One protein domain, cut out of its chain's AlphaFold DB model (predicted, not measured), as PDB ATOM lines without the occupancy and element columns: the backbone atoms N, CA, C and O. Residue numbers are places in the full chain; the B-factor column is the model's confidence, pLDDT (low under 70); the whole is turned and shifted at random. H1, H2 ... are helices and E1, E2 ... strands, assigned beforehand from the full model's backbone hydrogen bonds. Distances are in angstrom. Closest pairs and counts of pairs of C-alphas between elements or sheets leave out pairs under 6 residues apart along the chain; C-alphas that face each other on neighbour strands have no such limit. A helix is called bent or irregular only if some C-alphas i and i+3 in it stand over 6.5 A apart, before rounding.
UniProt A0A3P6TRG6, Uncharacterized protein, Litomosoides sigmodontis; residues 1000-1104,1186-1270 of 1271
ATOM      1  N   ASP A1000       2.508 -46.033 -28.385       86.56
ATOM      2  CA  ASP A1000       3.803 -45.414 -28.065       86.56
ATOM      3  C   ASP A1000       4.449 -44.778 -29.304       86.56
ATOM      4  O   ASP A1000       5.007 -43.690 -29.213       86.56
ATOM      5  N   ASP A1001       4.341 -45.409 -30.479       87.69
ATOM      6  CA  ASP A1001       4.905 -44.872 -31.723       87.69
ATOM      7  C   ASP A1001       4.146 -43.622 -32.191       87.69
ATOM      8  O   ASP A1001       4.773 -42.643 -32.588       87.69
ATOM      9  N   LEU A1002       2.812 -43.597 -32.058       87.19
ATOM     10  CA  LEU A1002       2.002 -42.395 -32.312       87.19
ATOM     11  C   LEU A1002       2.317 -41.259 -31.331       87.19
ATOM     12  O   LEU A1002       2.382 -40.099 -31.739       87.19
ATOM     13  N   VAL A1003       2.528 -41.576 -30.051       88.31
ATOM     14  CA  VAL A1003       2.942 -40.606 -29.027       88.31
ATOM     15  C   VAL A1003       4.341 -40.070 -29.340       88.31
ATOM     16  O   VAL A1003       4.540 -38.858 -29.323       88.31
ATOM     17  N   ASN A1004       5.292 -40.933 -29.700       87.44
ATOM     18  CA  ASN A1004       6.651 -40.536 -30.067       87.44
ATOM     19  C   ASN A1004       6.690 -39.705 -31.363       87.44
ATOM     20  O   ASN A1004       7.398 -38.698 -31.409       87.44
ATOM     21  N   GLU A1005       5.908 -40.059 -32.392       86.81
ATOM     22  CA  GLU A1005       5.753 -39.257 -33.617       86.81
ATOM     23  C   GLU A1005       5.163 -37.876 -33.295       86.81
ATOM     24  O   GLU A1005       5.684 -36.850 -33.745       86.81
ATOM     25  N   TRP A1006       4.113 -37.834 -32.471       86.25
ATOM     26  CA  TRP A1006       3.458 -36.595 -32.067       86.25
ATOM     27  C   TRP A1006       4.397 -35.690 -31.246       86.25
ATOM     28  O   TRP A1006       4.541 -34.510 -31.578       86.25
ATOM     29  N   ILE A1007       5.109 -36.239 -30.253       86.62
ATOM     30  CA  ILE A1007       6.129 -35.523 -29.465       86.62
ATOM     31  C   ILE A1007       7.231 -34.990 -30.389       86.62
ATOM     32  O   ILE A1007       7.550 -33.801 -30.346       86.62
ATOM     33  N   ALA A1008       7.789 -35.829 -31.270       87.31
ATOM     34  CA  ALA A1008       8.830 -35.419 -32.212       87.31
ATOM     35  C   ALA A1008       8.341 -34.306 -33.158       87.31
ATOM     36  O   ALA A1008       9.061 -33.333 -33.396       87.31
ATOM     37  N   SER A1009       7.095 -34.391 -33.635       85.31
ATOM     38  CA  SER A1009       6.439 -33.348 -34.427       85.31
ATOM     39  C   SER A1009       6.345 -32.029 -33.648       85.31
ATOM     40  O   SER A1009       6.808 -30.997 -34.145       85.31
ATOM     41  N   MET A1010       5.839 -32.037 -32.408       84.56
ATOM     42  CA  MET A1010       5.712 -30.816 -31.599       84.56
ATOM     43  C   MET A1010       7.074 -30.195 -31.263       84.56
ATOM     44  O   MET A1010       7.254 -28.982 -31.417       84.56
ATOM     45  N   LEU A1011       8.057 -31.015 -30.874       85.44
ATOM     46  CA  LEU A1011       9.423 -30.568 -30.590       85.44
ATOM     47  C   LEU A1011      10.107 -29.984 -31.836       85.44
ATOM     48  O   LEU A1011      10.752 -28.942 -31.736       85.44
ATOM     49  N   SER A1012       9.926 -30.596 -33.014       87.25
ATOM     50  CA  SER A1012      10.527 -30.119 -34.272       87.25
ATOM     51  C   SER A1012       9.992 -28.754 -34.726       87.25
ATOM     52  O   SER A1012      10.748 -27.939 -35.257       87.25
ATOM     53  N   LYS A1013       8.705 -28.470 -34.476       84.12
ATOM     54  CA  LYS A1013       8.083 -27.158 -34.729       84.12
ATOM     55  C   LYS A1013       8.574 -26.098 -33.740       84.12
ATOM     56  O   LYS A1013       8.739 -24.928 -34.106       84.12
ATOM     57  N   GLY A1014       8.775 -26.498 -32.484       82.94
ATOM     58  CA  GLY A1014       9.155 -25.623 -31.380       82.94
ATOM     59  C   GLY A1014       8.128 -24.524 -31.081       82.94
ATOM     60  O   GLY A1014       7.104 -24.364 -31.749       82.94
ATOM     61  N   THR A1015       8.410 -23.698 -30.073       81.31
ATOM     62  CA  THR A1015       7.478 -22.647 -29.618       81.31
ATOM     63  C   THR A1015       7.122 -21.628 -30.708       81.31
ATOM     64  O   THR A1015       5.997 -21.126 -30.730       81.31
ATOM     65  N   LYS A1016       8.039 -21.344 -31.645       82.62
ATOM     66  CA  LYS A1016       7.770 -20.469 -32.796       82.62
ATOM     67  C   LYS A1016       6.828 -21.130 -33.806       82.62
ATOM     68  O   LYS A1016       5.812 -20.531 -34.139       82.62
ATOM     69  N   GLY A1017       7.132 -22.345 -34.273       85.19
ATOM     70  CA  GLY A1017       6.326 -23.026 -35.290       85.19
ATOM     71  C   GLY A1017       4.897 -23.287 -34.819       85.19
ATOM     72  O   GLY A1017       3.953 -23.014 -35.553       85.19
ATOM     73  N   LEU A1018       4.731 -23.697 -33.557       83.31
ATOM     74  CA  LEU A1018       3.416 -23.903 -32.941       83.31
ATOM     75  C   LEU A1018       2.620 -22.588 -32.815       83.31
ATOM     76  O   LEU A1018       1.418 -22.563 -33.074       83.31
ATOM     77  N   ASN A1019       3.276 -21.473 -32.468       83.81
ATOM     78  CA  ASN A1019       2.638 -20.152 -32.466       83.81
ATOM     79  C   ASN A1019       2.204 -19.721 -33.877       83.81
ATOM     80  O   ASN A1019       1.107 -19.192 -34.042       83.81
ATOM     81  N   ASP A1020       3.052 -19.935 -34.881       85.62
ATOM     82  CA  ASP A1020       2.786 -19.526 -36.261       85.62
ATOM     83  C   ASP A1020       1.629 -20.362 -36.861       85.62
ATOM     84  O   ASP A1020       0.696 -19.789 -37.426       85.62
ATOM     85  N   GLU A1021       1.599 -21.680 -36.608       85.69
ATOM     86  CA  GLU A1021       0.474 -22.590 -36.902       85.69
ATOM     87  C   GLU A1021      -0.826 -22.114 -36.224       85.69
ATOM     88  O   GLU A1021      -1.877 -22.025 -36.858       85.69
ATOM     89  N   PHE A1022      -0.774 -21.704 -34.951       86.56
ATOM     90  CA  PHE A1022      -1.930 -21.125 -34.258       86.56
ATOM     91  C   PHE A1022      -2.401 -19.796 -34.850       86.56
ATOM     92  O   PHE A1022      -3.609 -19.563 -34.921       86.56
ATOM     93  N   MET A1023      -1.486 -18.922 -35.269       86.94
ATOM     94  CA  MET A1023      -1.836 -17.646 -35.894       86.94
ATOM     95  C   MET A1023      -2.492 -17.855 -37.264       86.94
ATOM     96  O   MET A1023      -3.474 -17.175 -37.567       86.94
ATOM     97  N   GLU A1024      -2.039 -18.840 -38.046       89.56
ATOM     98  CA  GLU A1024      -2.707 -19.266 -39.280       89.56
ATOM     99  C   GLU A1024      -4.120 -19.805 -38.993       89.56
ATOM    100  O   GLU A1024      -5.095 -19.370 -39.613       89.56
ATOM    101  N   VAL A1025      -4.273 -20.671 -37.983       90.19
ATOM    102  CA  VAL A1025      -5.593 -21.165 -37.560       90.19
ATOM    103  C   VAL A1025      -6.491 -20.006 -37.102       90.19
ATOM    104  O   VAL A1025      -7.651 -19.940 -37.495       90.19
ATOM    105  N   CYS A1026      -5.975 -19.025 -36.352       89.19
ATOM    106  CA  CYS A1026      -6.716 -17.810 -35.977       89.19
ATOM    107  C   CYS A1026      -7.107 -16.922 -37.170       89.19
ATOM    108  O   CYS A1026      -8.099 -16.194 -37.088       89.19
ATOM    109  N   ALA A1027      -6.348 -16.957 -38.267       89.19
ATOM    110  CA  ALA A1027      -6.696 -16.254 -39.493       89.19
ATOM    111  C   ALA A1027      -7.808 -16.979 -40.267       89.19
ATOM    112  O   ALA A1027      -8.759 -16.321 -40.689       89.19
ATOM    113  N   ARG A1028      -7.711 -18.311 -40.408       91.38
ATOM    114  CA  ARG A1028      -8.604 -19.129 -41.250       91.38
ATOM    115  C   ARG A1028      -9.914 -19.564 -40.582       91.38
ATOM    116  O   ARG A1028     -10.867 -19.865 -41.286       91.38
ATOM    117  N   THR A1029      -9.998 -19.587 -39.248       93.25
ATOM    118  CA  THR A1029     -11.210 -20.003 -38.503       93.25
ATOM    119  C   THR A1029     -11.996 -18.818 -37.933       93.25
ATOM    120  O   THR A1029     -12.387 -18.825 -36.761       93.25
ATOM    121  N   LYS A1030     -12.176 -17.760 -38.725       92.81
ATOM    122  CA  LYS A1030     -13.087 -16.662 -38.378       92.81
ATOM    123  C   LYS A1030     -14.477 -17.010 -38.923       92.81
ATOM    124  O   LYS A1030     -14.565 -17.222 -40.128       92.81
ATOM    125  N   PRO A1031     -15.519 -17.100 -38.080       94.31
ATOM    126  CA  PRO A1031     -16.863 -17.417 -38.552       94.31
ATOM    127  C   PRO A1031     -17.462 -16.267 -39.375       94.31
ATOM    128  O   PRO A1031     -17.169 -15.096 -39.109       94.31
ATOM    129  N   SER A1032     -18.309 -16.608 -40.346       94.44
ATOM    130  CA  SER A1032     -19.184 -15.672 -41.063       94.44
ATOM    131  C   SER A1032     -20.314 -15.196 -40.140       94.44
ATOM    132  O   SER A1032     -20.729 -15.966 -39.273       94.44
ATOM    133  N   PRO A1033     -20.879 -13.983 -40.313       94.88
ATOM    134  CA  PRO A1033     -22.086 -13.554 -39.595       94.88
ATOM    135  C   PRO A1033     -23.249 -14.559 -39.644       94.88
ATOM    136  O   PRO A1033     -23.992 -14.695 -38.669       94.88
ATOM    137  N   ASP A1034     -23.363 -15.299 -40.746       96.00
ATOM    138  CA  ASP A1034     -24.382 -16.330 -40.981       96.00
ATOM    139  C   ASP A1034     -24.223 -17.539 -40.039       96.00
ATOM    140  O   ASP A1034     -25.210 -18.136 -39.600       96.00
ATOM    141  N   ASP A1035     -22.983 -17.839 -39.631       96.00
ATOM    142  CA  ASP A1035     -22.668 -18.925 -38.701       96.00
ATOM    143  C   ASP A1035     -23.189 -18.647 -37.281       96.00
ATOM    144  O   ASP A1035     -23.189 -19.556 -36.455       96.00
ATOM    145  N   TYR A1036     -23.596 -17.412 -36.950       97.00
ATOM    146  CA  TYR A1036     -23.974 -17.012 -35.586       97.00
ATOM    147  C   TYR A1036     -25.170 -16.042 -35.501       97.00
ATOM    148  O   TYR A1036     -25.326 -15.308 -34.521       97.00
ATOM    149  N   THR A1037     -26.073 -16.053 -36.484       97.38
ATOM    150  CA  THR A1037     -27.285 -15.202 -36.492       97.38
ATOM    151  C   THR A1037     -28.125 -15.283 -35.206       97.38
ATOM    152  O   THR A1037     -28.612 -14.250 -34.746       97.38
ATOM    153  N   ILE A1038     -28.249 -16.454 -34.562       96.88
ATOM    154  CA  ILE A1038     -29.039 -16.608 -33.324       96.88
ATOM    155  C   ILE A1038     -28.347 -15.959 -32.110       96.88
ATOM    156  O   ILE A1038     -29.021 -15.395 -31.242       96.88
ATOM    157  N   PHE A1039     -27.008 -15.972 -32.066       97.31
ATOM    158  CA  PHE A1039     -26.229 -15.199 -31.090       97.31
ATOM    159  C   PHE A1039     -26.470 -13.699 -31.277       97.31
ATOM    160  O   PHE A1039     -26.711 -12.996 -30.296       97.31
ATOM    161  N   THR A1040     -26.460 -13.219 -32.525       96.25
ATOM    162  CA  THR A1040     -26.700 -11.805 -32.856       96.25
ATOM    163  C   THR A1040     -28.114 -11.374 -32.464       96.25
ATOM    164  O   THR A1040     -28.276 -10.336 -31.824       96.25
ATOM    165  N   ALA A1041     -29.132 -12.196 -32.742       95.12
ATOM    166  CA  ALA A1041     -30.514 -11.944 -32.324       95.12
ATOM    167  C   ALA A1041     -30.661 -11.836 -30.790       95.12
ATOM    168  O   ALA A1041     -31.403 -10.991 -30.290       95.12
ATOM    169  N   ASN A1042     -29.903 -12.633 -30.029       94.44
ATOM    170  CA  ASN A1042     -29.883 -12.587 -28.563       94.44
ATOM    171  C   ASN A1042     -28.873 -11.583 -27.973       94.44
ATOM    172  O   ASN A1042     -28.701 -11.512 -26.755       94.44
ATOM    173  N   GLN A1043     -28.224 -10.753 -28.795       91.06
ATOM    174  CA  GLN A1043     -27.272  -9.767 -28.285       91.06
ATOM    175  C   GLN A1043     -27.954  -8.614 -27.528       91.06
ATOM    176  O   GLN A1043     -27.346  -8.028 -26.628       91.06
ATOM    177  N   ASN A1044     -29.219  -8.323 -27.847       87.44
ATOM    178  CA  ASN A1044     -30.012  -7.291 -27.173       87.44
ATOM    179  C   ASN A1044     -30.771  -7.821 -25.942       87.44
ATOM    180  O   ASN A1044     -31.126  -7.031 -25.075       87.44
ATOM    181  N   SER A1045     -30.970  -9.140 -25.812       87.94
ATOM    182  CA  SER A1045     -31.640  -9.763 -24.655       87.94
ATOM    183  C   SER A1045     -30.719  -9.965 -23.441       87.94
ATOM    184  O   SER A1045     -31.077 -10.669 -22.502       87.94
ATOM    185  N   GLY A1046     -29.509  -9.392 -23.461       91.12
ATOM    186  CA  GLY A1046     -28.516  -9.491 -22.384       91.12
ATOM    187  C   GLY A1046     -27.773 -10.831 -22.299       91.12
ATOM    188  O   GLY A1046     -26.686 -10.871 -21.726       91.12
ATOM    189  N   ARG A1047     -28.287 -11.896 -22.936       95.12
ATOM    190  CA  ARG A1047     -27.836 -13.294 -22.783       95.12
ATOM    191  C   ARG A1047     -26.380 -13.577 -23.193       95.12
ATOM    192  O   ARG A1047     -25.878 -14.661 -22.901       95.12
ATOM    193  N   ASN A1048     -25.677 -12.636 -23.827       96.94
ATOM    194  CA  ASN A1048     -24.281 -12.785 -24.257       96.94
ATOM    195  C   ASN A1048     -23.327 -11.960 -23.376       96.94
ATOM    196  O   ASN A1048     -23.338 -10.729 -23.441       96.94
ATOM    197  N   ARG A1049     -22.427 -12.619 -22.630       96.31
ATOM    198  CA  ARG A1049     -21.439 -11.956 -21.751       96.31
ATOM    199  C   ARG A1049     -20.429 -11.097 -22.524       96.31
ATOM    200  O   ARG A1049     -19.938 -10.105 -21.990       96.31
ATOM    201  N   TYR A1050     -20.115 -11.465 -23.770       95.25
ATOM    202  CA  TYR A1050     -19.124 -10.783 -24.605       95.25
ATOM    203  C   TYR A1050     -19.605 -10.649 -26.055       95.25
ATOM    204  O   TYR A1050     -19.765 -11.648 -26.749       95.25
ATOM    205  N   ARG A1051     -19.748  -9.409 -26.548       94.38
ATOM    206  CA  ARG A1051     -20.188  -9.106 -27.931       94.38
ATOM    207  C   ARG A1051     -19.284  -9.689 -29.027       94.38
ATOM    208  O   ARG A1051     -19.710  -9.823 -30.166       94.38
ATOM    209  N   ASN A1052     -18.029  -9.986 -28.695       92.12
ATOM    210  CA  ASN A1052     -16.993 -10.470 -29.608       92.12
ATOM    211  C   ASN A1052     -16.671 -11.969 -29.452       92.12
ATOM    212  O   ASN A1052     -15.706 -12.441 -30.049       92.12
ATOM    213  N   VAL A1053     -17.433 -12.713 -28.645       95.69
ATOM    214  CA  VAL A1053     -17.318 -14.173 -28.530       95.69
ATOM    215  C   VAL A1053     -18.639 -14.749 -29.003       95.69
ATOM    216  O   VAL A1053     -19.609 -14.691 -28.270       95.69
ATOM    217  N   VAL A1054     -18.697 -15.242 -30.237       97.00
ATOM    218  CA  VAL A1054     -19.962 -15.666 -30.855       97.00
ATOM    219  C   VAL A1054     -20.354 -17.093 -30.448       97.00
ATOM    220  O   VAL A1054     -19.493 -17.932 -30.178       97.00
ATOM    221  N   CYS A1055     -21.657 -17.388 -30.431       98.00
ATOM    222  CA  CYS A1055     -22.191 -18.748 -30.301       98.00
ATOM    223  C   CYS A1055     -22.575 -19.265 -31.693       98.00
ATOM    224  O   CYS A1055     -23.398 -18.638 -32.358       98.00
ATOM    225  N   LEU A1056     -21.989 -20.380 -32.142       98.38
ATOM    226  CA  LEU A1056     -22.232 -20.902 -33.493       98.38
ATOM    227  C   LEU A1056     -23.599 -21.594 -33.608       98.38
ATOM    228  O   LEU A1056     -23.993 -22.357 -32.729       98.38
ATOM    229  N   ASN A1057     -24.310 -21.346 -34.705       97.75
ATOM    230  CA  ASN A1057     -25.666 -21.816 -34.986       97.75
ATOM    231  C   ASN A1057     -25.757 -23.343 -35.147       97.75
ATOM    232  O   ASN A1057     -26.723 -23.948 -34.685       97.75
ATOM    233  N   ASN A1058     -24.761 -23.946 -35.802       96.88
ATOM    234  CA  ASN A1058     -24.714 -25.368 -36.169       96.88
ATOM    235  C   ASN A1058     -24.636 -26.313 -34.956       96.88
ATOM    236  O   ASN A1058     -25.217 -27.394 -34.971       96.88
ATOM    237  N   SER A1059     -23.932 -25.900 -33.904       97.81
ATOM    238  CA  SER A1059     -23.581 -26.720 -32.740       97.81
ATOM    239  C   SER A1059     -24.169 -26.202 -31.425       97.81
ATOM    240  O   SER A1059     -23.858 -26.755 -30.366       97.81
ATOM    241  N   ARG A1060     -24.956 -25.113 -31.442       98.25
ATOM    242  CA  ARG A1060     -25.494 -24.529 -30.204       98.25
ATOM    243  C   ARG A1060     -26.373 -25.520 -29.454       98.25
ATOM    244  O   ARG A1060     -27.162 -26.257 -30.048       98.25
ATOM    245  N   VAL A1061     -26.299 -25.465 -28.131       98.62
ATOM    246  CA  VAL A1061     -27.315 -26.085 -27.288       98.62
ATOM    247  C   VAL A1061     -28.615 -25.292 -27.454       98.62
ATOM    248  O   VAL A1061     -28.605 -24.058 -27.484       98.62
ATOM    249  N   LYS A1062     -29.730 -26.007 -27.609       98.25
ATOM    250  CA  LYS A1062     -31.080 -25.439 -27.684       98.25
ATOM    251  C   LYS A1062     -31.832 -25.815 -26.412       98.25
ATOM    252  O   LYS A1062     -31.794 -26.983 -26.030       98.25
ATOM    253  N   LEU A1063     -32.494 -24.853 -25.777       97.50
ATOM    254  CA  LEU A1063     -33.354 -25.080 -24.615       97.50
ATOM    255  C   LEU A1063     -34.733 -25.546 -25.108       97.50
ATOM    256  O   LEU A1063     -35.515 -24.763 -25.645       97.50
ATOM    257  N   ILE A1064     -35.010 -26.839 -24.975       96.19
ATOM    258  CA  ILE A1064     -36.231 -27.488 -25.460       96.19
ATOM    259  C   ILE A1064     -37.336 -27.288 -24.420       96.19
ATOM    260  O   ILE A1064     -37.136 -27.578 -23.246       96.19
ATOM    261  N   ASN A1065     -38.511 -26.818 -24.847       92.44
ATOM    262  CA  ASN A1065     -39.658 -26.526 -23.973       92.44
ATOM    263  C   ASN A1065     -39.335 -25.528 -22.838       92.44
ATOM    264  O   ASN A1065     -39.881 -25.626 -21.739       92.44
ATOM    265  N   HIS A1066     -38.442 -24.565 -23.092       92.62
ATOM    266  CA  HIS A1066     -38.096 -23.540 -22.109       92.62
ATOM    267  C   HIS A1066     -39.320 -22.667 -21.753       92.62
ATOM    268  O   HIS A1066     -40.001 -22.216 -22.679       92.62
ATOM    269  N   PRO A1067     -39.595 -22.343 -20.470       89.00
ATOM    270  CA  PRO A1067     -40.825 -21.638 -20.078       89.00
ATOM    271  C   PRO A1067     -41.026 -20.256 -20.716       89.00
ATOM    272  O   PRO A1067     -42.154 -19.789 -20.833       89.00
ATOM    273  N   THR A1068     -39.947 -19.595 -21.147       89.38
ATOM    274  CA  THR A1068     -40.001 -18.293 -21.840       89.38
ATOM    275  C   THR A1068     -40.137 -18.403 -23.365       89.38
ATOM    276  O   THR A1068     -40.103 -17.386 -24.052       89.38
ATOM    277  N   GLY A1069     -40.192 -19.619 -23.919       90.62
ATOM    278  CA  GLY A1069     -40.173 -19.888 -25.363       90.62
ATOM    279  C   GLY A1069     -38.833 -19.620 -26.069       90.62
ATOM    280  O   GLY A1069     -38.663 -20.027 -27.214       90.62
ATOM    281  N   ASN A1070     -37.864 -18.967 -25.415       91.19
ATOM    282  CA  ASN A1070     -36.555 -18.676 -26.005       91.19
ATOM    283  C   ASN A1070     -35.607 -19.883 -25.873       91.19
ATOM    284  O   ASN A1070     -35.139 -20.189 -24.776       91.19
ATOM    285  N   ASP A1071     -35.285 -20.520 -27.004       96.50
ATOM    286  CA  ASP A1071     -34.417 -21.704 -27.075       96.50
ATOM    287  C   ASP A1071     -32.910 -21.407 -26.903       96.50
ATOM    288  O   ASP A1071     -32.089 -22.324 -26.981       96.50
ATOM    289  N   TYR A1072     -32.511 -20.145 -26.721       98.00
ATOM    290  CA  TYR A1072     -31.107 -19.745 -26.780       98.00
ATOM    291  C   TYR A1072     -30.394 -19.737 -25.423       98.00
ATOM    292  O   TYR A1072     -30.720 -18.951 -24.531       98.00
ATOM    293  N   ILE A1073     -29.302 -20.502 -25.353       98.50
ATOM    294  CA  ILE A1073     -28.215 -20.348 -24.383       98.50
ATOM    295  C   ILE A1073     -26.874 -20.222 -25.123       98.50
ATOM    296  O   ILE A1073     -26.675 -20.808 -26.188       98.50
ATOM    297  N   HIS A1074     -25.915 -19.482 -24.558       98.50
ATOM    298  CA  HIS A1074     -24.586 -19.290 -25.154       98.50
ATOM    299  C   HIS A1074     -23.637 -20.488 -24.911       98.50
ATOM    300  O   HIS A1074     -22.504 -20.353 -24.426       98.50
ATOM    301  N   ALA A1075     -24.076 -21.674 -25.315       98.69
ATOM    302  CA  ALA A1075     -23.355 -22.934 -25.191       98.69
ATOM    303  C   ALA A1075     -23.294 -23.667 -26.537       98.69
ATOM    304  O   ALA A1075     -24.258 -23.628 -27.295       98.69
ATOM    305  N   ASN A1076     -22.193 -24.367 -26.816       98.81
ATOM    306  CA  ASN A1076     -22.063 -25.252 -27.979       98.81
ATOM    307  C   ASN A1076     -21.634 -26.654 -27.542       98.81
ATOM    308  O   ASN A1076     -20.810 -26.790 -26.633       98.81
ATOM    309  N   TYR A1077     -22.149 -27.681 -28.217       98.69
ATOM    310  CA  TYR A1077     -21.603 -29.033 -28.126       98.69
ATOM    311  C   TYR A1077     -20.212 -29.096 -28.763       98.69
ATOM    312  O   TYR A1077     -19.939 -28.385 -29.730       98.69
ATOM    313  N   ILE A1078     -19.367 -29.984 -28.239       97.88
ATOM    314  CA  ILE A1078     -18.126 -30.422 -28.881       97.88
ATOM    315  C   ILE A1078     -18.123 -31.948 -28.984       97.88
ATOM    316  O   ILE A1078     -18.367 -32.637 -27.987       97.88
ATOM    317  N   SER A1079     -17.788 -32.454 -30.169       95.62
ATOM    318  CA  SER A1079     -17.509 -33.860 -30.431       95.62
ATOM    319  C   SER A1079     -16.041 -34.240 -30.219       95.62
ATOM    320  O   SER A1079     -15.118 -33.450 -30.433       95.62
ATOM    321  N   THR A1080     -15.836 -35.493 -29.828       92.88
ATOM    322  CA  THR A1080     -14.544 -36.185 -29.739       92.88
ATOM    323  C   THR A1080     -14.718 -37.627 -30.247       92.88
ATOM    324  O   THR A1080     -15.862 -38.047 -30.450       92.88
ATOM    325  N   PRO A1081     -13.643 -38.417 -30.459       89.69
ATOM    326  CA  PRO A1081     -13.760 -39.806 -30.907       89.69
ATOM    327  C   PRO A1081     -14.692 -40.683 -30.058       89.69
ATOM    328  O   PRO A1081     -15.332 -41.571 -30.612       89.69
ATOM    329  N   PHE A1082     -14.827 -40.432 -28.747       88.12
ATOM    330  CA  PHE A1082     -15.748 -41.200 -27.898       88.12
ATOM    331  C   PHE A1082     -17.211 -40.719 -27.932       88.12
ATOM    332  O   PHE A1082     -18.094 -41.477 -27.531       88.12
ATOM    333  N   SER A1083     -17.517 -39.479 -28.343       91.75
ATOM    334  CA  SER A1083     -18.909 -38.993 -28.398       91.75
ATOM    335  C   SER A1083     -19.099 -37.727 -29.235       91.75
ATOM    336  O   SER A1083     -18.393 -36.734 -29.068       91.75
ATOM    337  N   GLN A1084     -20.172 -37.701 -30.034       91.12
ATOM    338  CA  GLN A1084     -20.604 -36.519 -30.793       91.12
ATOM    339  C   GLN A1084     -21.129 -35.361 -29.917       91.12
ATOM    340  O   GLN A1084     -21.257 -34.235 -30.392       91.12
ATOM    341  N   ARG A1085     -21.414 -35.607 -28.629       94.44
ATOM    342  CA  ARG A1085     -21.772 -34.579 -27.630       94.44
ATOM    343  C   ARG A1085     -20.942 -34.744 -26.353       94.44
ATOM    344  O   ARG A1085     -21.478 -34.713 -25.248       94.44
ATOM    345  N   ARG A1086     -19.632 -34.971 -26.494       96.38
ATOM    346  CA  ARG A1086     -18.722 -35.220 -25.365       96.38
ATOM    347  C   ARG A1086     -18.735 -34.088 -24.341       96.38
ATOM    348  O   ARG A1086     -18.861 -34.338 -23.141       96.38
ATOM    349  N   PHE A1087     -18.635 -32.852 -24.824       98.50
ATOM    350  CA  PHE A1087     -18.609 -31.657 -23.988       98.50
ATOM    351  C   PHE A1087     -19.697 -30.661 -24.377       98.50
ATOM    352  O   PHE A1087     -20.116 -30.588 -25.531       98.50
ATOM    353  N   ILE A1088     -20.074 -29.823 -23.415       98.81
ATOM    354  CA  ILE A1088     -20.795 -28.572 -23.640       98.81
ATOM    355  C   ILE A1088     -19.880 -27.428 -23.198       98.81
ATOM    356  O   ILE A1088     -19.578 -27.279 -22.014       98.81
ATOM    357  N   CYS A1089     -19.437 -26.614 -24.154       98.69
ATOM    358  CA  CYS A1089     -18.622 -25.425 -23.911       98.69
ATOM    359  C   CYS A1089     -19.520 -24.192 -23.823       98.69
ATOM    360  O   CYS A1089     -20.115 -23.777 -24.820       98.69
ATOM    361  N   THR A1090     -19.609 -23.592 -22.636       98.81
ATOM    362  CA  THR A1090     -20.520 -22.472 -22.355       98.81
ATOM    363  C   THR A1090     -19.806 -21.286 -21.711       98.81
ATOM    364  O   THR A1090     -18.746 -21.440 -21.102       98.81
ATOM    365  N   GLN A1091     -20.370 -20.084 -21.861       98.19
ATOM    366  CA  GLN A1091     -19.956 -18.935 -21.050       98.19
ATOM    367  C   GLN A1091     -20.320 -19.173 -19.574       98.19
ATOM    368  O   GLN A1091     -21.250 -19.918 -19.269       98.19
ATOM    369  N   ALA A1092     -19.648 -18.493 -18.651       98.19
ATOM    370  CA  ALA A1092     -20.091 -18.475 -17.263       98.19
ATOM    371  C   ALA A1092     -21.454 -17.765 -17.136       98.19
ATOM    372  O   ALA A1092     -21.584 -16.656 -17.683       98.19
ATOM    373  N   PRO A1093     -22.427 -18.338 -16.395       98.00
ATOM    374  CA  PRO A1093     -23.763 -17.769 -16.228       98.00
ATOM    375  C   PRO A1093     -23.739 -16.284 -15.877       98.00
ATOM    376  O   PRO A1093     -22.912 -15.838 -15.080       98.00
ATOM    377  N   LEU A1094     -24.622 -15.521 -16.513       96.75
ATOM    378  CA  LEU A1094     -25.011 -14.175 -16.098       96.75
ATOM    379  C   LEU A1094     -26.176 -14.312 -15.118       96.75
ATOM    380  O   LEU A1094     -26.880 -15.317 -15.151       96.75
ATOM    381  N   ASP A1095     -26.421 -13.304 -14.288       94.81
ATOM    382  CA  ASP A1095     -27.391 -13.387 -13.184       94.81
ATOM    383  C   ASP A1095     -28.814 -13.707 -13.693       94.81
ATOM    384  O   ASP A1095     -29.526 -14.539 -13.136       94.81
ATOM    385  N   HIS A1096     -29.180 -13.146 -14.850       93.88
ATOM    386  CA  HIS A1096     -30.447 -13.407 -15.543       93.88
ATOM    387  C   HIS A1096     -30.456 -14.680 -16.420       93.88
ATOM    388  O   HIS A1096     -31.496 -15.008 -16.984       93.88
ATOM    389  N   THR A1097     -29.335 -15.405 -16.544       96.56
ATOM    390  CA  THR A1097     -29.232 -16.687 -17.278       96.56
ATOM    391  C   THR A1097     -28.891 -17.874 -16.367       96.56
ATOM    392  O   THR A1097     -28.509 -18.931 -16.869       96.56
ATOM    393  N   ILE A1098     -28.975 -17.732 -15.036       97.50
ATOM    394  CA  ILE A1098     -28.743 -18.859 -14.113       97.50
ATOM    395  C   ILE A1098     -29.828 -19.932 -14.294       97.50
ATOM    396  O   ILE A1098     -29.510 -21.119 -14.345       97.50
ATOM    397  N   TYR A1099     -31.088 -19.514 -14.478       95.69
ATOM    398  CA  TYR A1099     -32.189 -20.424 -14.804       95.69
ATOM    399  C   TYR A1099     -31.923 -21.166 -16.123       95.69
ATOM    400  O   TYR A1099     -31.903 -22.394 -16.132       95.69
ATOM    401  N   ASP A1100     -31.630 -20.431 -17.209       96.69
ATOM    402  CA  ASP A1100     -31.306 -21.004 -18.527       96.69
ATOM    403  C   ASP A1100     -30.174 -22.052 -18.428       96.69
ATOM    404  O   ASP A1100     -30.226 -23.112 -19.057       96.69
ATOM    405  N   PHE A1101     -29.143 -21.765 -17.620       98.31
ATOM    406  CA  PHE A1101     -28.015 -22.666 -17.389       98.31
ATOM    407  C   PHE A1101     -28.446 -23.950 -16.677       98.31
ATOM    408  O   PHE A1101     -28.181 -25.032 -17.192       98.31
ATOM    409  N   TRP A1102     -29.131 -23.871 -15.534       97.75
ATOM    410  CA  TRP A1102     -29.569 -25.079 -14.825       97.75
ATOM    411  C   TRP A1102     -30.623 -25.876 -15.597       97.75
ATOM    412  O   TRP A1102     -30.602 -27.105 -15.551       97.75
ATOM    413  N   PHE A1103     -31.476 -25.213 -16.380       96.56
ATOM    414  CA  PHE A1103     -32.370 -25.876 -17.326       96.56
ATOM    415  C   PHE A1103     -31.579 -26.718 -18.342       96.56
ATOM    416  O   PHE A1103     -31.886 -27.892 -18.536       96.56
ATOM    417  N   MET A1104     -30.495 -26.172 -18.908       98.00
ATOM    418  CA  MET A1104     -29.578 -26.911 -19.787       98.00
ATOM    419  C   MET A1104     -28.910 -28.109 -19.085       98.00
ATOM    420  O   MET A1104     -28.846 -29.191 -19.670       98.00
ATOM    421  N   TRP A1186      -6.243 -21.415 -11.058       84.50
ATOM    422  CA  TRP A1186      -5.956 -21.186 -12.483       84.50
ATOM    423  C   TRP A1186      -6.297 -19.743 -12.891       84.50
ATOM    424  O   TRP A1186      -7.398 -19.437 -13.356       84.50
ATOM    425  N   ARG A1187      -5.315 -18.846 -12.744       70.38
ATOM    426  CA  ARG A1187      -5.433 -17.400 -13.002       70.38
ATOM    427  C   ARG A1187      -5.859 -17.073 -14.443       70.38
ATOM    428  O   ARG A1187      -5.516 -17.750 -15.411       70.38
ATOM    429  N   ASP A1188      -6.571 -15.956 -14.606       60.53
ATOM    430  CA  ASP A1188      -7.092 -15.582 -15.921       60.53
ATOM    431  C   ASP A1188      -6.003 -15.245 -16.943       60.53
ATOM    432  O   ASP A1188      -5.066 -14.483 -16.662       60.53
ATOM    433  N   HIS A1189      -6.199 -15.765 -18.155       54.94
ATOM    434  CA  HIS A1189      -5.266 -15.728 -19.280       54.94
ATOM    435  C   HIS A1189      -3.874 -16.348 -19.012       54.94
ATOM    436  O   HIS A1189      -2.994 -16.194 -19.867       54.94
ATOM    437  N   SER A1190      -3.653 -17.066 -17.900       62.50
ATOM    438  CA  SER A1190      -2.422 -17.833 -17.648       62.50
ATOM    439  C   SER A1190      -2.554 -19.309 -18.034       62.50
ATOM    440  O   SER A1190      -3.631 -19.803 -18.378       62.50
ATOM    441  N   VAL A1191      -1.424 -20.008 -17.964       67.44
ATOM    442  CA  VAL A1191      -1.387 -21.464 -17.802       67.44
ATOM    443  C   VAL A1191      -1.779 -21.850 -16.361       67.44
ATOM    444  O   VAL A1191      -1.634 -21.005 -15.468       67.44
ATOM    445  N   PRO A1192      -2.272 -23.077 -16.119       68.12
ATOM    446  CA  PRO A1192      -2.211 -23.741 -14.815       68.12
ATOM    447  C   PRO A1192      -0.816 -23.695 -14.176       68.12
ATOM    448  O   PRO A1192       0.185 -23.632 -14.887       68.12
ATOM    449  N   ASN A1193      -0.749 -23.787 -12.843       67.81
ATOM    450  CA  ASN A1193       0.518 -23.930 -12.106       67.81
ATOM    451  C   ASN A1193       0.998 -25.397 -12.022       67.81
ATOM    452  O   ASN A1193       2.146 -25.640 -11.664       67.81
ATOM    453  N   SER A1194       0.120 -26.353 -12.348       77.12
ATOM    454  CA  SER A1194       0.346 -27.803 -12.316       77.12
ATOM    455  C   SER A1194       0.050 -28.415 -13.686       77.12
ATOM    456  O   SER A1194      -0.971 -28.090 -14.300       77.12
ATOM    457  N   PHE A1195       0.926 -29.313 -14.143       76.81
ATOM    458  CA  PHE A1195       0.787 -30.037 -15.413       76.81
ATOM    459  C   PHE A1195      -0.036 -31.329 -15.289       76.81
ATOM    460  O   PHE A1195      -0.639 -31.765 -16.266       76.81
ATOM    461  N   THR A1196      -0.124 -31.906 -14.087       84.31
ATOM    462  CA  THR A1196      -0.881 -33.134 -13.778       84.31
ATOM    463  C   THR A1196      -2.368 -32.847 -13.548       84.31
ATOM    464  O   THR A1196      -3.227 -33.613 -13.986       84.31
ATOM    465  N   CYS A1197      -2.698 -31.705 -12.931       88.31
ATOM    466  CA  CYS A1197      -4.068 -31.315 -12.591       88.31
ATOM    467  C   CYS A1197      -5.069 -31.360 -13.775       88.31
ATOM    468  O   CYS A1197      -6.165 -31.889 -13.581       88.31
ATOM    469  N   PRO A1198      -4.743 -30.897 -15.005       89.31
ATOM    470  CA  PRO A1198      -5.604 -31.090 -16.177       89.31
ATOM    471  C   PRO A1198      -5.927 -32.562 -16.463       89.31
ATOM    472  O   PRO A1198      -7.075 -32.886 -16.762       89.31
ATOM    473  N   LEU A1199      -4.932 -33.445 -16.351       89.94
ATOM    474  CA  LEU A1199      -5.051 -34.868 -16.673       89.94
ATOM    475  C   LEU A1199      -5.880 -35.607 -15.616       89.94
ATOM    476  O   LEU A1199      -6.811 -36.319 -15.987       89.94
ATOM    477  N   HIS A1200      -5.618 -35.363 -14.326       91.25
ATOM    478  CA  HIS A1200      -6.410 -35.916 -13.215       91.25
ATOM    479  C   HIS A1200      -7.872 -35.437 -13.280       91.25
ATOM    480  O   HIS A1200      -8.805 -36.205 -13.042       91.25
ATOM    481  N   LEU A1201      -8.100 -34.163 -13.627       93.50
ATOM    482  CA  LEU A1201      -9.448 -33.596 -13.713       93.50
ATOM    483  C   LEU A1201     -10.243 -34.214 -14.864       93.50
ATOM    484  O   LEU A1201     -11.422 -34.521 -14.693       93.50
ATOM    485  N   LEU A1202      -9.589 -34.417 -16.013       93.38
ATOM    486  CA  LEU A1202     -10.166 -35.116 -17.156       93.38
ATOM    487  C   LEU A1202     -10.431 -36.589 -16.836       93.38
ATOM    488  O   LEU A1202     -11.540 -37.049 -17.073       93.38
ATOM    489  N   GLU A1203      -9.489 -37.307 -16.220       93.19
ATOM    490  CA  GLU A1203      -9.658 -38.708 -15.809       93.19
ATOM    491  C   GLU A1203     -10.900 -38.918 -14.926       93.19
ATOM    492  O   GLU A1203     -11.727 -39.786 -15.217       93.19
ATOM    493  N   VAL A1204     -11.100 -38.062 -13.915       94.00
ATOM    494  CA  VAL A1204     -12.260 -38.116 -13.005       94.00
ATOM    495  C   VAL A1204     -13.605 -37.948 -13.733       94.00
ATOM    496  O   VAL A1204     -14.611 -38.503 -13.281       94.00
ATOM    497  N   VAL A1205     -13.651 -37.223 -14.858       94.81
ATOM    498  CA  VAL A1205     -14.875 -37.040 -15.668       94.81
ATOM    499  C   VAL A1205     -14.932 -37.926 -16.920       94.81
ATOM    500  O   VAL A1205     -16.005 -38.062 -17.509       94.81
ATOM    501  N   ARG A1206     -13.828 -38.572 -17.318       90.50
ATOM    502  CA  ARG A1206     -13.669 -39.303 -18.592       90.50
ATOM    503  C   ARG A1206     -14.718 -40.392 -18.788       90.50
ATOM    504  O   ARG A1206     -15.213 -40.559 -19.900       90.50
ATOM    505  N   LEU A1207     -15.119 -41.068 -17.711       89.62
ATOM    506  CA  LEU A1207     -16.149 -42.117 -17.709       89.62
ATOM    507  C   LEU A1207     -17.600 -41.579 -17.774       89.62
ATOM    508  O   LEU A1207     -18.557 -42.336 -17.607       89.62
ATOM    509  N   SER A1208     -17.803 -40.276 -17.995       93.31
ATOM    510  CA  SER A1208     -19.137 -39.695 -18.168       93.31
ATOM    511  C   SER A1208     -19.800 -40.151 -19.471       93.31
ATOM    512  O   SER A1208     -19.357 -39.800 -20.565       93.31
ATOM    513  N   THR A1209     -20.925 -40.857 -19.340       92.25
ATOM    514  CA  THR A1209     -21.826 -41.229 -20.450       92.25
ATOM    515  C   THR A1209     -22.770 -40.104 -20.894       92.25
ATOM    516  O   THR A1209     -23.533 -40.267 -21.840       92.25
ATOM    517  N   THR A1210     -22.740 -38.965 -20.201       96.25
ATOM    518  CA  THR A1210     -23.524 -37.749 -20.478       96.25
ATOM    519  C   THR A1210     -22.577 -36.592 -20.809       96.25
ATOM    520  O   THR A1210     -21.432 -36.636 -20.343       96.25
ATOM    521  N   PRO A1211     -23.016 -35.542 -21.529       97.81
ATOM    522  CA  PRO A1211     -22.165 -34.394 -21.829       97.81
ATOM    523  C   PRO A1211     -21.535 -33.796 -20.565       97.81
ATOM    524  O   PRO A1211     -22.200 -33.636 -19.540       97.81
ATOM    525  N   ILE A1212     -20.247 -33.470 -20.637       98.50
ATOM    526  CA  ILE A1212     -19.510 -32.803 -19.558       98.50
ATOM    527  C   ILE A1212     -19.565 -31.293 -19.818       98.50
ATOM    528  O   ILE A1212     -19.118 -30.822 -20.866       98.50
ATOM    529  N   VAL A1213     -20.107 -30.510 -18.885       98.81
ATOM    530  CA  VAL A1213     -20.174 -29.048 -19.035       98.81
ATOM    531  C   VAL A1213     -18.861 -28.428 -18.581       98.81
ATOM    532  O   VAL A1213     -18.469 -28.567 -17.426       98.81
ATOM    533  N   LEU A1214     -18.199 -27.703 -19.480       98.38
ATOM    534  CA  LEU A1214     -16.957 -26.986 -19.205       98.38
ATOM    535  C   LEU A1214     -17.176 -25.485 -19.403       98.38
ATOM    536  O   LEU A1214     -17.563 -25.043 -20.490       98.38
ATOM    537  N   HIS A1215     -16.862 -24.676 -18.390       98.31
ATOM    538  CA  HIS A1215     -16.933 -23.222 -18.517       98.31
ATOM    539  C   HIS A1215     -15.774 -22.500 -17.819       98.31
ATOM    540  O   HIS A1215     -15.308 -22.875 -16.749       98.31
ATOM    541  N   CYS A1216     -15.336 -21.410 -18.436       94.56
ATOM    542  CA  CYS A1216     -14.638 -20.303 -17.785       94.56
ATOM    543  C   CYS A1216     -15.516 -19.055 -17.975       94.56
ATOM    544  O   CYS A1216     -16.709 -19.208 -18.235       94.56
ATOM    545  N   SER A1217     -14.980 -17.832 -17.916       95.81
ATOM    546  CA  SER A1217     -15.787 -16.628 -18.197       95.81
ATOM    547  C   SER A1217     -16.484 -16.675 -19.572       95.81
ATOM    548  O   SER A1217     -17.699 -16.539 -19.668       95.81
ATOM    549  N   ALA A1218     -15.731 -16.932 -20.650       96.00
ATOM    550  CA  ALA A1218     -16.234 -16.886 -22.034       96.00
ATOM    551  C   ALA A1218     -16.506 -18.267 -22.676       96.00
ATOM    552  O   ALA A1218     -17.020 -18.351 -23.791       96.00
ATOM    553  N   GLY A1219     -16.118 -19.365 -22.017       95.88
ATOM    554  CA  GLY A1219     -16.260 -20.717 -22.578       95.88
ATOM    555  C   GLY A1219     -15.352 -21.025 -23.772       95.88
ATOM    556  O   GLY A1219     -15.693 -21.888 -24.576       95.88
ATOM    557  N   ILE A1220     -14.241 -20.291 -23.930       95.06
ATOM    558  CA  ILE A1220     -13.308 -20.447 -25.068       95.06
ATOM    559  C   ILE A1220     -11.828 -20.560 -24.668       95.06
ATOM    560  O   ILE A1220     -11.070 -21.263 -25.329       95.06
ATOM    561  N   GLY A1221     -11.405 -19.894 -23.586       90.88
ATOM    562  CA  GLY A1221     -10.009 -19.859 -23.127       90.88
ATOM    563  C   GLY A1221      -9.605 -21.137 -22.389       90.88
ATOM    564  O   GLY A1221      -9.336 -22.154 -23.015       90.88
ATOM    565  N   ARG A1222      -9.606 -21.087 -21.049       91.12
ATOM    566  CA  ARG A1222      -9.292 -22.222 -20.152       91.12
ATOM    567  C   ARG A1222     -10.097 -23.491 -20.505       91.12
ATOM    568  O   ARG A1222      -9.523 -24.567 -20.621       91.12
ATOM    569  N   THR A1223     -11.388 -23.328 -20.819       94.75
ATOM    570  CA  THR A1223     -12.273 -24.360 -21.398       94.75
ATOM    571  C   THR A1223     -11.674 -25.058 -22.621       94.75
ATOM    572  O   THR A1223     -11.641 -26.283 -22.667       94.75
ATOM    573  N   GLY A1224     -11.177 -24.296 -23.600       92.94
ATOM    574  CA  GLY A1224     -10.641 -24.857 -24.838       92.94
ATOM    575  C   GLY A1224      -9.339 -25.624 -24.650       92.94
ATOM    576  O   GLY A1224      -9.093 -26.555 -25.405       92.94
ATOM    577  N   CYS A1225      -8.546 -25.297 -23.625       90.75
ATOM    578  CA  CYS A1225      -7.356 -26.075 -23.292       90.75
ATOM    579  C   CYS A1225      -7.720 -27.497 -22.831       90.75
ATOM    580  O   CYS A1225      -7.170 -28.448 -23.376       90.75
ATOM    581  N   LEU A1226      -8.676 -27.668 -21.904       92.31
ATOM    582  CA  LEU A1226      -9.076 -29.014 -21.448       92.31
ATOM    583  C   LEU A1226      -9.730 -29.844 -22.563       92.31
ATOM    584  O   LEU A1226      -9.417 -31.021 -22.707       92.31
ATOM    585  N   VAL A1227     -10.586 -29.226 -23.385       94.56
ATOM    586  CA  VAL A1227     -11.202 -29.887 -24.553       94.56
ATOM    587  C   VAL A1227     -10.148 -30.376 -25.547       94.56
ATOM    588  O   VAL A1227     -10.275 -31.465 -26.094       94.56
ATOM    589  N   PHE A1228      -9.110 -29.574 -25.792       92.69
ATOM    590  CA  PHE A1228      -8.040 -29.913 -26.728       92.69
ATOM    591  C   PHE A1228      -7.141 -31.030 -26.195       92.69
ATOM    592  O   PHE A1228      -6.803 -31.930 -26.956       92.69
ATOM    593  N   ILE A1229      -6.824 -31.011 -24.895       91.00
ATOM    594  CA  ILE A1229      -6.098 -32.093 -24.213       91.00
ATOM    595  C   ILE A1229      -6.879 -33.408 -24.343       91.00
ATOM    596  O   ILE A1229      -6.337 -34.373 -24.874       91.00
ATOM    597  N   GLU A1230      -8.164 -33.448 -23.968       92.31
ATOM    598  CA  GLU A1230      -8.952 -34.688 -24.077       92.31
ATOM    599  C   GLU A1230      -9.136 -35.139 -25.534       92.31
ATOM    600  O   GLU A1230      -9.053 -36.329 -25.815       92.31
ATOM    601  N   LEU A1231      -9.315 -34.218 -26.490       92.31
ATOM    602  CA  LEU A1231      -9.416 -34.574 -27.910       92.31
ATOM    603  C   LEU A1231      -8.123 -35.204 -28.458       92.31
ATOM    604  O   LEU A1231      -8.200 -36.080 -29.319       92.31
ATOM    605  N   VAL A1232      -6.947 -34.785 -27.981       90.62
ATOM    606  CA  VAL A1232      -5.664 -35.417 -28.339       90.62
ATOM    607  C   VAL A1232      -5.544 -36.791 -27.686       90.62
ATOM    608  O   VAL A1232      -5.239 -37.759 -28.379       90.62
ATOM    609  N   LEU A1233      -5.850 -36.899 -26.389       89.75
ATOM    610  CA  LEU A1233      -5.802 -38.163 -25.650       89.75
ATOM    611  C   LEU A1233      -6.759 -39.207 -26.244       89.75
ATOM    612  O   LEU A1233      -6.338 -40.321 -26.537       89.75
ATOM    613  N   GLU A1234      -8.021 -38.853 -26.501       90.88
ATOM    614  CA  GLU A1234      -8.988 -39.757 -27.138       90.88
ATOM    615  C   GLU A1234      -8.586 -40.121 -28.574       90.88
ATOM    616  O   GLU A1234      -8.803 -41.255 -28.992       90.88
ATOM    617  N   LYS A1235      -7.945 -39.216 -29.330       90.00
ATOM    618  CA  LYS A1235      -7.404 -39.552 -30.657       90.00
ATOM    619  C   LYS A1235      -6.270 -40.571 -30.579       90.00
ATOM    620  O   LYS A1235      -6.318 -41.553 -31.316       90.00
ATOM    621  N   LEU A1236      -5.306 -40.379 -29.679       89.56
ATOM    622  CA  LEU A1236      -4.201 -41.319 -29.457       89.56
ATOM    623  C   LEU A1236      -4.711 -42.690 -28.983       89.56
ATOM    624  O   LEU A1236      -4.302 -43.715 -29.524       89.56
ATOM    625  N   LEU A1237      -5.675 -42.715 -28.054       88.56
ATOM    626  CA  LEU A1237      -6.340 -43.943 -27.594       88.56
ATOM    627  C   LEU A1237      -7.110 -44.660 -28.720       88.56
ATOM    628  O   LEU A1237      -7.150 -45.887 -28.749       88.56
ATOM    629  N   CYS A1238      -7.672 -43.917 -29.676       89.00
ATOM    630  CA  CYS A1238      -8.286 -44.456 -30.896       89.00
ATOM    631  C   CYS A1238      -7.280 -44.755 -32.033       89.00
ATOM    632  O   CYS A1238      -7.711 -44.912 -33.175       89.00
ATOM    633  N   LYS A1239      -5.964 -44.802 -31.762       88.31
ATOM    634  CA  LYS A1239      -4.878 -44.969 -32.756       88.31
ATOM    635  C   LYS A1239      -4.902 -43.954 -33.923       88.31
ATOM    636  O   LYS A1239      -4.391 -44.224 -35.007       88.31
ATOM    637  N   GLN A1240      -5.483 -42.768 -33.732       86.94
ATOM    638  CA  GLN A1240      -5.577 -41.734 -34.770       86.94
ATOM    639  C   GLN A1240      -4.373 -40.786 -34.717       86.94
ATOM    640  O   GLN A1240      -4.110 -40.166 -33.684       86.94
ATOM    641  N   ASN A1241      -3.694 -40.592 -35.854       80.38
ATOM    642  CA  ASN A1241      -2.616 -39.606 -35.967       80.38
ATOM    643  C   ASN A1241      -3.121 -38.190 -35.614       80.38
ATOM    644  O   ASN A1241      -4.195 -37.755 -36.049       80.38
ATOM    645  N   CYS A1242      -2.334 -37.471 -34.811       82.88
ATOM    646  CA  CYS A1242      -2.637 -36.115 -34.353       82.88
ATOM    647  C   CYS A1242      -1.519 -35.092 -34.639       82.88
ATOM    648  O   CYS A1242      -1.614 -33.945 -34.214       82.88
ATOM    649  N   SER A1243      -0.494 -35.442 -35.421       76.38
ATOM    650  CA  SER A1243       0.682 -34.594 -35.690       76.38
ATOM    651  C   SER A1243       0.361 -33.252 -36.374       76.38
ATOM    652  O   SER A1243       1.131 -32.289 -36.263       76.38
ATOM    653  N   ASN A1244      -0.800 -33.134 -37.034       82.00
ATOM    654  CA  ASN A1244      -1.341 -31.867 -37.538       82.00
ATOM    655  C   ASN A1244      -2.376 -31.259 -36.571       82.00
ATOM    656  O   ASN A1244      -3.596 -31.346 -36.750       82.00
ATOM    657  N   MET A1245      -1.862 -30.598 -35.541       81.31
ATOM    658  CA  MET A1245      -2.663 -29.967 -34.495       81.31
ATOM    659  C   MET A1245      -3.466 -28.755 -34.989       81.31
ATOM    660  O   MET A1245      -4.545 -28.475 -34.461       81.31
ATOM    661  N   GLY A1246      -3.000 -28.058 -36.029       86.31
ATOM    662  CA  GLY A1246      -3.735 -26.968 -36.662       86.31
ATOM    663  C   GLY A1246      -5.051 -27.421 -37.301       86.31
ATOM    664  O   GLY A1246      -6.054 -26.703 -37.222       86.31
ATOM    665  N   LEU A1247      -5.101 -28.631 -37.877       88.00
ATOM    666  CA  LEU A1247      -6.353 -29.258 -38.323       88.00
ATOM    667  C   LEU A1247      -7.269 -29.604 -37.139       88.00
ATOM    668  O   LEU A1247      -8.455 -29.279 -37.191       88.00
ATOM    669  N   ILE A1248      -6.732 -30.164 -36.050       89.44
ATOM    670  CA  ILE A1248      -7.510 -30.506 -34.843       89.44
ATOM    671  C   ILE A1248      -8.150 -29.254 -34.220       89.44
ATOM    672  O   ILE A1248      -9.358 -29.228 -33.977       89.44
ATOM    673  N   LEU A1249      -7.389 -28.168 -34.043       91.38
ATOM    674  CA  LEU A1249      -7.938 -26.902 -33.544       91.38
ATOM    675  C   LEU A1249      -8.927 -26.266 -34.538       91.38
ATOM    676  O   LEU A1249      -9.884 -25.612 -34.124       91.38
ATOM    677  N   THR A1250      -8.744 -26.481 -35.843       92.88
ATOM    678  CA  THR A1250      -9.708 -26.037 -36.863       92.88
ATOM    679  C   THR A1250     -11.038 -26.786 -36.750       92.88
ATOM    680  O   THR A1250     -12.088 -26.149 -36.800       92.88
ATOM    681  N   ALA A1251     -11.012 -28.104 -36.528       92.75
ATOM    682  CA  ALA A1251     -12.214 -28.902 -36.295       92.75
ATOM    683  C   ALA A1251     -12.959 -28.457 -35.024       92.75
ATOM    684  O   ALA A1251     -14.172 -28.263 -35.067       92.75
ATOM    685  N   LEU A1252     -12.239 -28.191 -33.926       94.50
ATOM    686  CA  LEU A1252     -12.829 -27.622 -32.708       94.50
ATOM    687  C   LEU A1252     -13.450 -26.238 -32.936       94.50
ATOM    688  O   LEU A1252     -14.563 -25.972 -32.484       94.50
ATOM    689  N   ARG A1253     -12.762 -25.341 -33.651       95.62
ATOM    690  CA  ARG A1253     -13.250 -23.970 -33.866       95.62
ATOM    691  C   ARG A1253     -14.450 -23.865 -34.809       95.62
ATOM    692  O   ARG A1253     -15.178 -22.883 -34.705       95.62
ATOM    693  N   LYS A1254     -14.700 -24.880 -35.646       95.81
ATOM    694  CA  LYS A1254     -15.970 -25.057 -36.381       95.81
ATOM    695  C   LYS A1254     -17.153 -25.452 -35.478       95.81
ATOM    696  O   LYS A1254     -18.296 -25.351 -35.916       95.81
ATOM    697  N   GLN A1255     -16.891 -25.897 -34.244       97.25
ATOM    698  CA  GLN A1255     -17.909 -26.294 -33.262       97.25
ATOM    699  C   GLN A1255     -18.090 -25.260 -32.138       97.25
ATOM    700  O   GLN A1255     -19.211 -25.012 -31.715       97.25
ATOM    701  N   ARG A1256     -17.031 -24.576 -31.690       97.50
ATOM    702  CA  ARG A1256     -17.131 -23.387 -30.819       97.50
ATOM    703  C   ARG A1256     -16.103 -22.356 -31.267       97.50
ATOM    704  O   ARG A1256     -14.895 -22.589 -31.180       97.50
ATOM    705  N   ALA A1257     -16.591 -21.207 -31.728       96.38
ATOM    706  CA  ALA A1257     -15.749 -20.124 -32.220       96.38
ATOM    707  C   ALA A1257     -14.673 -19.729 -31.196       96.38
ATOM    708  O   ALA A1257     -14.922 -19.674 -29.992       96.38
ATOM    709  N   TYR A1258     -13.472 -19.431 -31.692       94.44
ATOM    710  CA  TYR A1258     -12.353 -18.897 -30.906       94.44
ATOM    711  C   TYR A1258     -11.853 -19.766 -29.726       94.44
ATOM    712  O   TYR A1258     -11.130 -19.248 -28.872       94.44
ATOM    713  N   LEU A1259     -12.168 -21.074 -29.677       92.12
ATOM    714  CA  LEU A1259     -11.545 -22.015 -28.724       92.12
ATOM    715  C   LEU A1259     -10.010 -21.893 -28.730       92.12
ATOM    716  O   LEU A1259      -9.400 -21.733 -29.786       92.12
ATOM    717  N   ILE A1260      -9.397 -21.984 -27.547       88.56
ATOM    718  CA  ILE A1260      -7.995 -21.620 -27.288       88.56
ATOM    719  C   ILE A1260      -7.744 -20.157 -27.693       88.56
ATOM    720  O   ILE A1260      -7.345 -19.847 -28.813       88.56
ATOM    721  N   GLN A1261      -8.013 -19.239 -26.764       78.44
ATOM    722  CA  GLN A1261      -7.986 -17.792 -27.022       78.44
ATOM    723  C   GLN A1261      -6.568 -17.192 -27.119       78.44
ATOM    724  O   GLN A1261      -6.358 -16.217 -27.835       78.44
ATOM    725  N   ASN A1262      -5.596 -17.761 -26.398       71.12
ATOM    726  CA  ASN A1262      -4.211 -17.276 -26.318       71.12
ATOM    727  C   ASN A1262      -3.251 -18.298 -26.952       71.12
ATOM    728  O   ASN A1262      -3.604 -19.469 -27.029       71.12
ATOM    729  N   ASN A1263      -2.044 -17.860 -27.348       58.88
ATOM    730  CA  ASN A1263      -1.017 -18.671 -28.029       58.88
ATOM    731  C   ASN A1263      -0.971 -20.138 -27.548       58.88
ATOM    732  O   ASN A1263      -0.697 -20.408 -26.375       58.88
ATOM    733  N   ILE A1264      -1.188 -21.054 -28.497       53.41
ATOM    734  CA  ILE A1264      -1.292 -22.509 -28.324       53.41
ATOM    735  C   ILE A1264      -0.090 -23.164 -27.639       53.41
ATOM    736  O   ILE A1264      -0.245 -24.233 -27.064       53.41
ATOM    737  N   VAL A1265       1.082 -22.519 -27.611       48.31
ATOM    738  CA  VAL A1265       2.235 -22.957 -26.797       48.31
ATOM    739  C   VAL A1265       1.843 -23.151 -25.321       48.31
ATOM    740  O   VAL A1265       2.425 -23.978 -24.633       48.31
ATOM    741  N   ARG A1266       0.804 -22.449 -24.843       49.03
ATOM    742  CA  ARG A1266       0.213 -22.586 -23.498       49.03
ATOM    743  C   ARG A1266      -0.814 -23.715 -23.343       49.03
ATOM    744  O   ARG A1266      -1.300 -23.929 -22.238       49.03
ATOM    745  N   ALA A1267      -1.191 -24.376 -24.432       48.00
ATOM    746  CA  ALA A1267      -1.928 -25.638 -24.426       48.00
ATOM    747  C   ALA A1267      -0.966 -26.817 -24.665       48.00
ATOM    748  O   ALA A1267      -1.114 -27.851 -24.032       48.00
ATOM    749  N   PHE A1268       0.064 -26.629 -25.499       51.00
ATOM    750  CA  PHE A1268       1.131 -27.609 -25.724       51.00
ATOM    751  C   PHE A1268       2.113 -27.761 -24.569       51.00
ATOM    752  O   PHE A1268       2.739 -28.796 -24.462       51.00
ATOM    753  N   SER A1269       2.231 -26.792 -23.662       45.25
ATOM    754  CA  SER A1269       3.025 -26.981 -22.442       45.25
ATOM    755  C   SER A1269       2.423 -28.001 -21.455       45.25
ATOM    756  O   SER A1269       2.910 -28.078 -20.338       45.25
ATOM    757  N   PHE A1270       1.344 -28.708 -21.819       44.41
ATOM    758  CA  PHE A1270       0.606 -29.678 -20.992       44.41
ATOM    759  C   PHE A1270       0.536 -31.089 -21.588       44.41
ATOM    760  O   PHE A1270      -0.077 -31.962 -20.974       44.41
TER     761      PHE A1270
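What this domain is: This is residues 1000 to 1104 and 1186 to 1270 of the 1271 residues of an uncharacterized protein of Litomosoides sigmodontis (UniProt A0A3P6TRG6). A strongly twisted sheet of four strands has the long helix H5 along one face and H3 over the opposite face, at the sheet's far end from H1. At the other end of the longest axis H1 bends into an L, with H6 and H7 between its arm H1b and H5. The printed part has 190 residues, with seven named helices and four named strands in the order H1 H2 E1 E2 E3 H3 H4 E4 H5 H6 H7, a mixed class of helices and strands. The sheet, E1 E2 E3 E4, is mixed; the whole is compact, with a radius of gyration of the C-alphas of 16.8 A, and spans 53 by 35 by 29 A, only just elongated.

Where its parts are: Find C-alpha 1000 at (3.803, -45.414, -28.065), where H1, residues 1000 to 1028, begins. By its hydrogen bonds it was assigned as one helix, but it is bent: C-alphas 1012 and 1015 are 9.3 A apart, between arms H1a, 1000 to 1012, 17.8 A, and H1b, 1015 to 1028, 20.2 A. Next come H2, 1033 to 1041, E1, 1060 to 1062, E2, 1072 to 1080, 23.5 A, E3, 1083 to 1090, 17.7 A, and H3, 1095 to 1104. H2 and H3 are irregular: C-alphas 1035 and 1038 are 8.7 A apart, 1096 and 1099 7.3 A. After the cut find H4, 1197 to 1206, E4, 1212 to 1215, and H5, from C-alpha 1222 at (-9.292, -22.222, -20.152) over 23.1 A to 1237; then H6, 1245 to 1253, and H7, 1265 to 1268.

How they stand to each other: E1, E2 and E3 form a meander, each strand the antiparallel neighbour of the one before; look for N 1061 and O 1075 at 2.9 A and N 1078 and O 1087 at 2.9 A. E4 is parallel to E3, with N 1088 and O 1212 at 2.9 A. H5 runs along the strands, at 3 degrees to E3 on the local plane, height 9.4 A. H3 is over E2 on the opposite face, height 9.5 A; H2 is on the sheet, and H6 only grazes it. H4 and H5 only just touch, with 3 pairs of C-alphas within 8 A, closest Pro 1198 and Leu 1226 at 6.6 A. H1b touches H6, C-alphas of Glu 1021 and Gly 1246 being closest at 6.1 A. H7 only just touches H5, with 3 pairs, closest Cys 1225 and Ala 1267 at 5.6 A. Every O i to N i+4 pair is within hydrogen-bond range in H1a, H1b, H5 and H6, against 3 of 5 in H2, 4 of 6 in H3 and 5 of 6 in H4; H7 is too short for one.

The domain as a whole: The C-alphas farthest apart are those of Ser 1012 and Pro 1067, 53.9 A. Residues 1105 to 1185 are not printed, and C-alphas 1104 and 1186 are 25.4 A apart across the cut. The links H2 to E1 and H6 to H7 are long. The pLDDT is under 70 at residues 1188 to 1193 and 1263 to 1270.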